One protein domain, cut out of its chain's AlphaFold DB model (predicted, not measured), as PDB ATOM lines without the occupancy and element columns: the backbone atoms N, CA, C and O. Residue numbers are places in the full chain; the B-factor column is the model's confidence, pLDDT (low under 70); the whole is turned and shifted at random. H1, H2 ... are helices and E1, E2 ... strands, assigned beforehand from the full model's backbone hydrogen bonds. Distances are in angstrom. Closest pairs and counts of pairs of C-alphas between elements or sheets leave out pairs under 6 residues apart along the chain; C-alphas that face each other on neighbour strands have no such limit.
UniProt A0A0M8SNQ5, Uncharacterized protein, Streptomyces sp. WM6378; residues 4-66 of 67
ATOM      1  N   LYS A   4     270.843 349.016 581.936       86.06
ATOM      2  CA  LYS A   4     269.615 348.645 581.213       86.06
ATOM      3  C   LYS A   4     268.980 347.315 581.645       86.06
ATOM      4  O   LYS A   4     267.904 346.986 581.173       86.06
ATOM      5  N   TYR A   5     269.690 346.519 582.441       86.50
ATOM      6  CA  TYR A   5     269.201 345.255 582.995       86.50
ATOM      7  C   TYR A   5     268.808 345.388 584.475       86.50
ATOM      8  O   TYR A   5     268.469 344.388 585.102       86.50
ATOM      9  N   GLY A   6     268.925 346.589 585.050       84.88
ATOM     10  CA  GLY A   6     268.430 346.874 586.390       84.88
ATOM     11  C   GLY A   6     266.905 346.870 586.426       84.88
ATOM     12  O   GLY A   6     266.254 347.046 585.400       84.88
ATOM     13  N   VAL A   7     266.350 346.686 587.622       92.44
ATOM     14  CA  VAL A   7     264.912 346.855 587.858       92.44
ATOM     15  C   VAL A   7     264.509 348.284 587.490       92.44
ATOM     16  O   VAL A   7     265.234 349.236 587.803       92.44
ATOM     17  N   ASP A   8     263.355 348.434 586.842       92.12
ATOM     18  CA  ASP A   8     262.815 349.742 586.481       92.12
ATOM     19  C   ASP A   8     262.742 350.659 587.712       92.12
ATOM     20  O   ASP A   8     262.258 350.281 588.777       92.12
ATOM     21  N   GLY A   9     263.281 351.875 587.578       91.88
ATOM     22  CA  GLY A   9     263.334 352.863 588.661       91.88
ATOM     23  C   GLY A   9     264.500 352.716 589.651       91.88
ATOM     24  O   GLY A   9     264.749 353.655 590.408       91.88
ATOM     25  N   ALA A  10     265.281 351.629 589.608       91.88
ATOM     26  CA  ALA A  10     266.371 351.411 590.567       91.88
ATOM     27  C   ALA A  10     267.452 352.509 590.520       91.88
ATOM     28  O   ALA A  10     267.906 352.978 591.559       91.88
ATOM     29  N   TRP A  11     267.844 352.966 589.326       90.19
ATOM     30  CA  TRP A  11     268.889 353.990 589.176       90.19
ATOM     31  C   TRP A  11     268.480 355.387 589.670       90.19
ATOM     32  O   TRP A  11     269.294 356.043 590.323       90.19
ATOM     33  N   PRO A  12     267.261 355.890 589.387       91.56
ATOM     34  CA  PRO A  12     266.743 357.083 590.048       91.56
ATOM     35  C   PRO A  12     266.738 356.982 591.576       91.56
ATOM     36  O   PRO A  12     267.302 357.866 592.213       91.56
ATOM     37  N   VAL A  13     266.184 355.903 592.144       93.50
ATOM     38  CA  VAL A  13     266.108 355.707 593.606       93.50
ATOM     39  C   VAL A  13     267.503 355.693 594.228       93.50
ATOM     40  O   VAL A  13     267.774 356.478 595.130       93.50
ATOM     41  N   PHE A  14     268.422 354.904 593.663       90.00
ATOM     42  CA  PHE A  14     269.818 354.825 594.099       90.00
ATOM     43  C   PHE A  14     270.489 356.204 594.194       90.00
ATOM     44  O   PHE A  14     271.166 356.510 595.173       90.00
ATOM     45  N   ARG A  15     270.293 357.062 593.184       88.75
ATOM     46  CA  ARG A  15     270.873 358.414 593.182       88.75
ATOM     47  C   ARG A  15     270.247 359.314 594.241       88.75
ATOM     48  O   ARG A  15     270.974 360.085 594.855       88.75
ATOM     49  N   THR A  16     268.931 359.238 594.431       93.38
ATOM     50  CA  THR A  16     268.230 360.034 595.446       93.38
ATOM     51  C   THR A  16     268.687 359.654 596.849       93.38
ATOM     52  O   THR A  16     269.053 360.538 597.616       93.38
ATOM     53  N   GLU A  17     268.744 358.359 597.164       93.44
ATOM     54  CA  GLU A  17     269.165 357.884 598.487       93.44
ATOM     55  C   GLU A  17     270.607 358.285 598.811       93.44
ATOM     56  O   GLU A  17     270.888 358.748 599.914       93.44
ATOM     57  N   LEU A  18     271.522 358.173 597.847       90.00
ATOM     58  CA  LEU A  18     272.922 358.542 598.059       90.00
ATOM     59  C   LEU A  18     273.172 360.050 598.096       90.00
ATOM     60  O   LEU A  18     274.147 360.477 598.710       90.00
ATOM     61  N   ALA A  19     272.327 360.852 597.445       89.12
ATOM     62  CA  ALA A  19     272.388 362.305 597.555       89.12
ATOM     63  C   ALA A  19     271.866 362.792 598.916       89.12
ATOM     64  O   ALA A  19     272.449 363.708 599.490       89.12
ATOM     65  N   ASP A  20     270.799 362.174 599.427       94.81
ATOM     66  CA  ASP A  20     270.213 362.494 600.735       94.81
ATOM     67  C   ASP A  20     271.104 362.013 601.890       94.81
ATOM     68  O   ASP A  20     271.394 362.750 602.834       94.81
ATOM     69  N   ARG A  21     271.608 360.779 601.787       94.19
ATOM     70  CA  ARG A  21     272.445 360.149 602.805       94.19
ATOM     71  C   ARG A  21     273.636 359.428 602.162       94.19
ATOM     72  O   ARG A  21     273.597 358.207 601.977       94.19
ATOM     73  N   PRO A  22     274.730 360.148 601.858       92.00
ATOM     74  CA  PRO A  22     275.901 359.541 601.243       92.00
ATOM     75  C   PRO A  22     276.539 358.511 602.177       92.00
ATOM     76  O   PRO A  22     276.731 358.755 603.373       92.00
ATOM     77  N   ALA A  23     276.904 357.358 601.618       93.56
ATOM     78  CA  ALA A  23     277.632 356.329 602.341       93.56
ATOM     79  C   ALA A  23     279.019 356.841 602.767       93.56
ATOM     80  O   ALA A  23     279.675 357.593 602.052       93.56
ATOM     81  N   ALA A  24     279.496 356.413 603.935       95.19
ATOM     82  CA  ALA A  24     280.875 356.692 604.345       95.19
ATOM     83  C   ALA A  24     281.886 355.791 603.609       95.19
ATOM     84  O   ALA A  24     283.028 356.184 603.384       95.19
ATOM     85  N   LEU A  25     281.453 354.585 603.228       95.81
ATOM     86  CA  LEU A  25     282.264 353.554 602.590       95.81
ATOM     87  C   LEU A  25     281.439 352.835 601.518       95.81
ATOM     88  O   LEU A  25     280.313 352.408 601.776       95.81
ATOM     89  N   VAL A  26     282.037 352.636 600.348       95.00
ATOM     90  CA  VAL A  26     281.533 351.755 599.292       95.00
ATOM     91  C   VAL A  26     282.503 350.594 599.108       95.00
ATOM     92  O   VAL A  26     283.708 350.799 598.968       95.00
ATOM     93  N   VAL A  27     281.970 349.372 599.072       95.50
ATOM     94  CA  VAL A  27     282.739 348.148 598.819       95.50
ATOM     95  C   VAL A  27     282.336 347.570 597.467       95.50
ATOM     96  O   VAL A  27     281.210 347.116 597.276       95.50
ATOM     97  N   GLY A  28     283.263 347.586 596.513       93.75
ATOM     98  CA  GLY A  28     283.098 346.961 595.207       93.75
ATOM     99  C   GLY A  28     283.737 345.577 595.168       93.75
ATOM    100  O   GLY A  28     284.912 345.466 594.827       93.75
ATOM    101  N   ASP A  29     282.966 344.520 595.442       94.00
ATOM    102  CA  ASP A  29     283.435 343.121 595.373       94.00
ATOM    103  C   ASP A  29     283.185 342.461 594.003       94.00
ATOM    104  O   ASP A  29     282.887 341.273 593.869       94.00
ATOM    105  N   SER A  30     283.271 343.248 592.930       91.31
ATOM    106  CA  SER A  30     283.079 342.712 591.582       91.31
ATOM    107  C   SER A  30     284.266 341.872 591.116       91.31
ATOM    108  O   SER A  30     284.089 341.044 590.228       91.31
ATOM    109  N   ARG A  31     285.469 342.076 591.674       90.06
ATOM    110  CA  ARG A  31     286.713 341.361 591.310       90.06
ATOM    111  C   ARG A  31     286.938 341.275 589.790       90.06
ATOM    112  O   ARG A  31     287.248 340.218 589.250       90.06
ATOM    113  N   GLY A  32     286.678 342.375 589.077       81.88
ATOM    114  CA  GLY A  32     286.799 342.456 587.613       81.88
ATOM    115  C   GLY A  32     285.690 341.763 586.804       81.88
ATOM    116  O   GLY A  32     285.748 341.752 585.576       81.88
ATOM    117  N   LYS A  33     284.658 341.202 587.448       86.50
ATOM    118  CA  LYS A  33     283.522 340.574 586.759       86.50
ATOM    119  C   LYS A  33     282.692 341.598 585.963       86.50
ATOM    120  O   LYS A  33     282.744 342.794 586.248       86.50
ATOM    121  N   PRO A  34     281.845 341.157 585.010       82.88
ATOM    122  CA  PRO A  34     281.101 342.042 584.098       82.88
ATOM    123  C   PRO A  34     280.095 343.023 584.728       82.88
ATOM    124  O   PRO A  34     279.447 343.770 584.001       82.88
ATOM    125  N   PHE A  35     279.928 343.002 586.048       79.94
ATOM    126  CA  PHE A  35     279.122 343.944 586.829       79.94
ATOM    127  C   PHE A  35     279.991 344.936 587.625       79.94
ATOM    128  O   PHE A  35     279.512 345.594 588.543       79.94
ATOM    129  N   ALA A  36     281.284 345.032 587.308       86.75
ATOM    130  CA  ALA A  36     282.163 346.064 587.840       86.75
ATOM    131  C   ALA A  36     281.688 347.475 587.434       86.75
ATOM    132  O   ALA A  36     281.054 347.622 586.381       86.75
ATOM    133  N   PRO A  37     282.037 348.519 588.213       84.25
ATOM    134  CA  PRO A  37     281.647 349.900 587.926       84.25
ATOM    135  C   PRO A  37     281.952 350.362 586.494       84.25
ATOM    136  O   PRO A  37     281.171 351.109 585.920       84.25
ATOM    137  N   ASP A  38     283.009 349.853 585.857       85.38
ATOM    138  CA  ASP A  38     283.351 350.171 584.458       85.38
ATOM    139  C   ASP A  38     282.245 349.831 583.442       85.38
ATOM    140  O   ASP A  38     282.237 350.351 582.327       85.38
ATOM    141  N   ARG A  39     281.286 348.977 583.816       84.06
ATOM    142  CA  ARG A  39     280.110 348.609 583.011       84.06
ATOM    143  C   ARG A  39     278.808 349.259 583.504       84.06
ATOM    144  O   ARG A  39     277.747 348.979 582.945       84.06
ATOM    145  N   LEU A  40     278.884 350.119 584.521       87.94
ATOM    146  CA  LEU A  40     277.771 350.827 585.161       87.94
ATOM    147  C   LEU A  40     278.072 352.341 585.177       87.94
ATOM    148  O   LEU A  40     278.584 352.854 586.174       87.94
ATOM    149  N   PRO A  41     277.842 353.063 584.062       89.00
ATOM    150  CA  PRO A  41     278.262 354.459 583.902       89.00
ATOM    151  C   PRO A  41     277.773 355.434 584.985       89.00
ATOM    152  O   PRO A  41     278.542 356.296 585.411       89.00
ATOM    153  N   THR A  42     276.531 355.299 585.444       88.06
ATOM    154  CA  THR A  42     275.929 356.079 586.533       88.06
ATOM    155  C   THR A  42     276.669 355.821 587.840       88.06
ATOM    156  O   THR A  42     277.099 356.775 588.490       88.06
ATOM    157  N   LEU A  43     276.897 354.550 588.195       89.69
ATOM    158  CA  LEU A  43     277.665 354.188 589.391       89.69
ATOM    159  C   LEU A  43     279.113 354.689 589.302       89.69
ATOM    160  O   LEU A  43     279.611 355.312 590.236       89.69
ATOM    161  N   ARG A  44     279.784 354.467 588.166       91.50
ATOM    162  CA  ARG A  44     281.162 354.922 587.936       91.50
ATOM    163  C   ARG A  44     281.292 356.432 588.092       91.50
ATOM    164  O   ARG A  44     282.235 356.886 588.731       91.50
ATOM    165  N   ARG A  45     280.362 357.203 587.521       90.69
ATOM    166  CA  ARG A  45     280.367 358.668 587.625       90.69
ATOM    167  C   ARG A  45     280.148 359.130 589.061       90.69
ATOM    168  O   ARG A  45     280.861 360.023 589.501       90.69
ATOM    169  N   PHE A  46     279.204 358.518 589.775       90.00
ATOM    170  CA  PHE A  46     278.939 358.832 591.177       90.00
ATOM    171  C   PHE A  46     280.181 358.605 592.050       90.00
ATOM    172  O   PHE A  46     280.635 359.531 592.724       90.00
ATOM    173  N   LEU A  47     280.790 357.417 591.958       92.56
ATOM    174  CA  LEU A  47     281.999 357.091 592.717       92.56
ATOM    175  C   LEU A  47     283.142 358.053 592.391       92.56
ATOM    176  O   LEU A  47     283.735 358.604 593.304       92.56
ATOM    177  N   ALA A  48     283.394 358.326 591.108       93.19
ATOM    178  CA  ALA A  48     284.460 359.238 590.696       93.19
ATOM    179  C   ALA A  48     284.255 360.693 591.158       93.19
ATOM    180  O   ALA A  48     285.220 361.447 591.203       93.19
ATOM    181  N   SER A  49     283.017 361.104 591.455       93.31
ATOM    182  CA  SER A  49     282.713 362.475 591.888       93.31
ATOM    183  C   SER A  49     282.769 362.703 593.397       93.31
ATOM    184  O   SER A  49     282.907 363.848 593.807       93.31
ATOM    185  N   GLN A  50     282.600 361.657 594.211       94.12
ATOM    186  CA  GLN A  50     282.376 361.806 595.657       94.12
ATOM    187  C   GLN A  50     283.189 360.840 596.520       94.12
ATOM    188  O   GLN A  50     283.101 360.900 597.743       94.12
ATOM    189  N   TYR A  51     283.934 359.922 595.907       96.00
ATOM    190  CA  TYR A  51     284.675 358.898 596.625       96.00
ATOM    191  C   TYR A  51     286.076 358.747 596.058       96.00
ATOM    192  O   TYR A  51     286.303 358.811 594.849       96.00
ATOM    193  N   GLU A  52     287.005 358.439 596.946       96.56
ATOM    194  CA  GLU A  52     288.374 358.087 596.610       96.56
ATOM    195  C   GLU A  52     288.658 356.635 596.987       96.56
ATOM    196  O   GLU A  52     288.110 356.089 597.947       96.56
ATOM    197  N   ARG A  53     289.503 355.966 596.199       95.69
ATOM    198  CA  ARG A  53     289.910 354.592 596.497       95.69
ATOM    199  C   ARG A  53     290.866 354.609 597.687       95.69
ATOM    200  O   ARG A  53     291.947 355.176 597.585       95.69
ATOM    201  N   SER A  54     290.502 353.902 598.751       97.38
ATOM    202  CA  SER A  54     291.316 353.771 599.961       97.38
ATOM    203  C   SER A  54     292.172 352.500 599.951       97.38
ATOM    204  O   SER A  54     293.352 352.549 600.288       97.38
ATOM    205  N   ALA A  55     291.614 351.358 599.526       97.50
ATOM    206  CA  ALA A  55     292.326 350.079 599.564       97.50
ATOM    207  C   ALA A  55     291.786 349.049 598.560       97.50
ATOM    208  O   ALA A  55     290.704 349.203 597.984       97.50
ATOM    209  N   VAL A  56     292.546 347.964 598.395       97.06
ATOM    210  CA  VAL A  56     292.086 346.711 597.788       97.06
ATOM    211  C   VAL A  56     292.346 345.579 598.780       97.06
ATOM    212  O   VAL A  56     293.486 345.393 599.197       97.06
ATOM    213  N   VAL A  57     291.306 344.833 599.151       96.94
ATOM    214  CA  VAL A  57     291.375 343.707 600.099       96.94
ATOM    215  C   VAL A  57     290.758 342.487 599.429       96.94
ATOM    216  O   VAL A  57     289.603 342.540 599.021       96.94
ATOM    217  N   ASP A  58     291.532 341.416 599.241       95.38
ATOM    218  CA  ASP A  58     291.091 340.178 598.573       95.38
ATOM    219  C   ASP A  58     290.405 340.393 597.205       95.38
ATOM    220  O   ASP A  58     289.515 339.652 596.782       95.38
ATOM    221  N   GLY A  59     290.830 341.440 596.488       93.44
ATOM    222  CA  GLY A  59     290.271 341.842 595.195       93.44
ATOM    223  C   GLY A  59     289.008 342.709 595.270       93.44
ATOM    224  O   GLY A  59     288.551 343.181 594.224       93.44
ATOM    225  N   ALA A  60     288.467 342.965 596.463       95.56
ATOM    226  CA  ALA A  60     287.424 343.959 596.691       95.56
ATOM    227  C   ALA A  60     288.036 345.361 596.773       95.56
ATOM    228  O   ALA A  60     289.054 345.573 597.432       95.56
ATOM    229  N   VAL A  61     287.412 346.332 596.109       95.38
ATOM    230  CA  VAL A  61     287.853 347.734 596.115       95.38
ATOM    231  C   VAL A  61     287.084 348.498 597.186       95.38
ATOM    232  O   VAL A  61     285.854 348.498 597.170       95.38
ATOM    233  N   LEU A  62     287.799 349.165 598.089       96.69
ATOM    234  CA  LEU A  62     287.216 350.017 599.123       96.69
ATOM    235  C   LEU A  62     287.358 351.478 598.705       96.69
ATOM    236  O   LEU A  62     288.472 351.945 598.449       96.69
ATOM    237  N   CYS A  63     286.238 352.195 598.664       96.38
ATOM    238  CA  CYS A  63     286.205 353.627 598.394       96.38
ATOM    239  C   CYS A  63     285.586 354.376 599.574       96.38
ATOM    240  O   CYS A  63     284.471 354.055 599.986       96.38
ATOM    241  N   VAL A  64     286.291 355.374 600.096       97.62
ATOM    242  CA  VAL A  64     285.809 356.242 601.179       97.62
ATOM    243  C   VAL A  64     285.272 357.537 600.593       97.62
ATOM    244  O   VAL A  64     285.663 357.926 599.491       97.62
ATOM    245  N   ARG A  65     284.329 358.170 601.292       95.56
ATOM    246  CA  ARG A  65     283.805 359.471 600.873       95.56
ATOM    247  C   ARG A  65     284.942 360.496 600.873       95.56
ATOM    248  O   ARG A  65     285.680 360.563 601.849       95.56
ATOM    249  N   ALA A  66     285.071 361.245 599.784       91.75
ATOM    250  CA  ALA A  66     285.979 362.381 599.707       91.75
ATOM    251  C   ALA A  66     285.422 363.547 600.545       91.75
ATOM    252  O   ALA A  66     284.197 363.694 600.646       91.75
TER     253      ALA A  66
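Overview. This is residues 4 to 66 of the 67 residues of an uncharacterized protein of Streptomyces sp. WM6378 (UniProt A0A0M8SNQ5). A small antiparallel sheet of three strands, in the order E1, E3, E2, has one helix, H2, standing up over one face, while a second helix, H1, is set off beyond the sheet and runs nearly parallel to H2. Residues 5 to 10 stand free at the far end of H1. The 63 printed residues hold two named helices and three named strands, in the order H1, E1, H2, E2, E3, a mixed class. The whole is compact, with a radius of gyration of the C-alphas of 11.9 A, and only just flat, spanning 32 by 26 by 14 A.

Arrangement. Inner strand E3, residues 60 to 65, is antiparallel to edge strand E1, residues 25 to 28, at 154 degrees, with N 26 and O 63 2.8 A apart, within hydrogen-bond range. E3 forms a hairpin with the other edge strand, E2, residues 51 to 57, at 150 degrees; N 54 and O 62 are 2.8 A apart, within hydrogen-bond range. H2, residues 41 to 50, is on the sheet, over E3 and only just over E2, on which 3 of its C-alphas fall. It stands up from the sheet at 49 degrees; its closest C-alpha pair with E3 is Gln 50 and Arg 65, 5.9 A. E1, H2 and E2 form a split strand-helix-strand unit, two strands running the same way with E3 between them in the sheet and a right-handed crossover. H1, residues 10 to 20, is not on the sheet and is apart from E2 and E3. H1 and H2 are close but not clearly touching, the closest C-alphas being those of Trp 11 and Thr 42, 7.8 A apart. They run the same way at a shallow tilt of 9 degrees. In H1 and H2 every O i to N i+4 pair is within hydrogen-bond range.

Along the chain. H1 is 15.5 A from first to last C-alpha, beginning at C-alpha 10 (266.371, 351.411, 590.567). E1 is 9.9 A, H2 14.5 A and E2 17.0 A. E3 is 16.5 A and ends at C-alpha 65 (283.805, 359.471, 600.873).

Size, cuts and confidence. The farthest C-alphas, those of Asp 8 and Ala 55, are 32.3 A apart. The printed part has no cut; the link from E1 to H2, residues 29 to 40, is long. Mean pLDDT of the printed part is 91.7, and no printed residue is under 70.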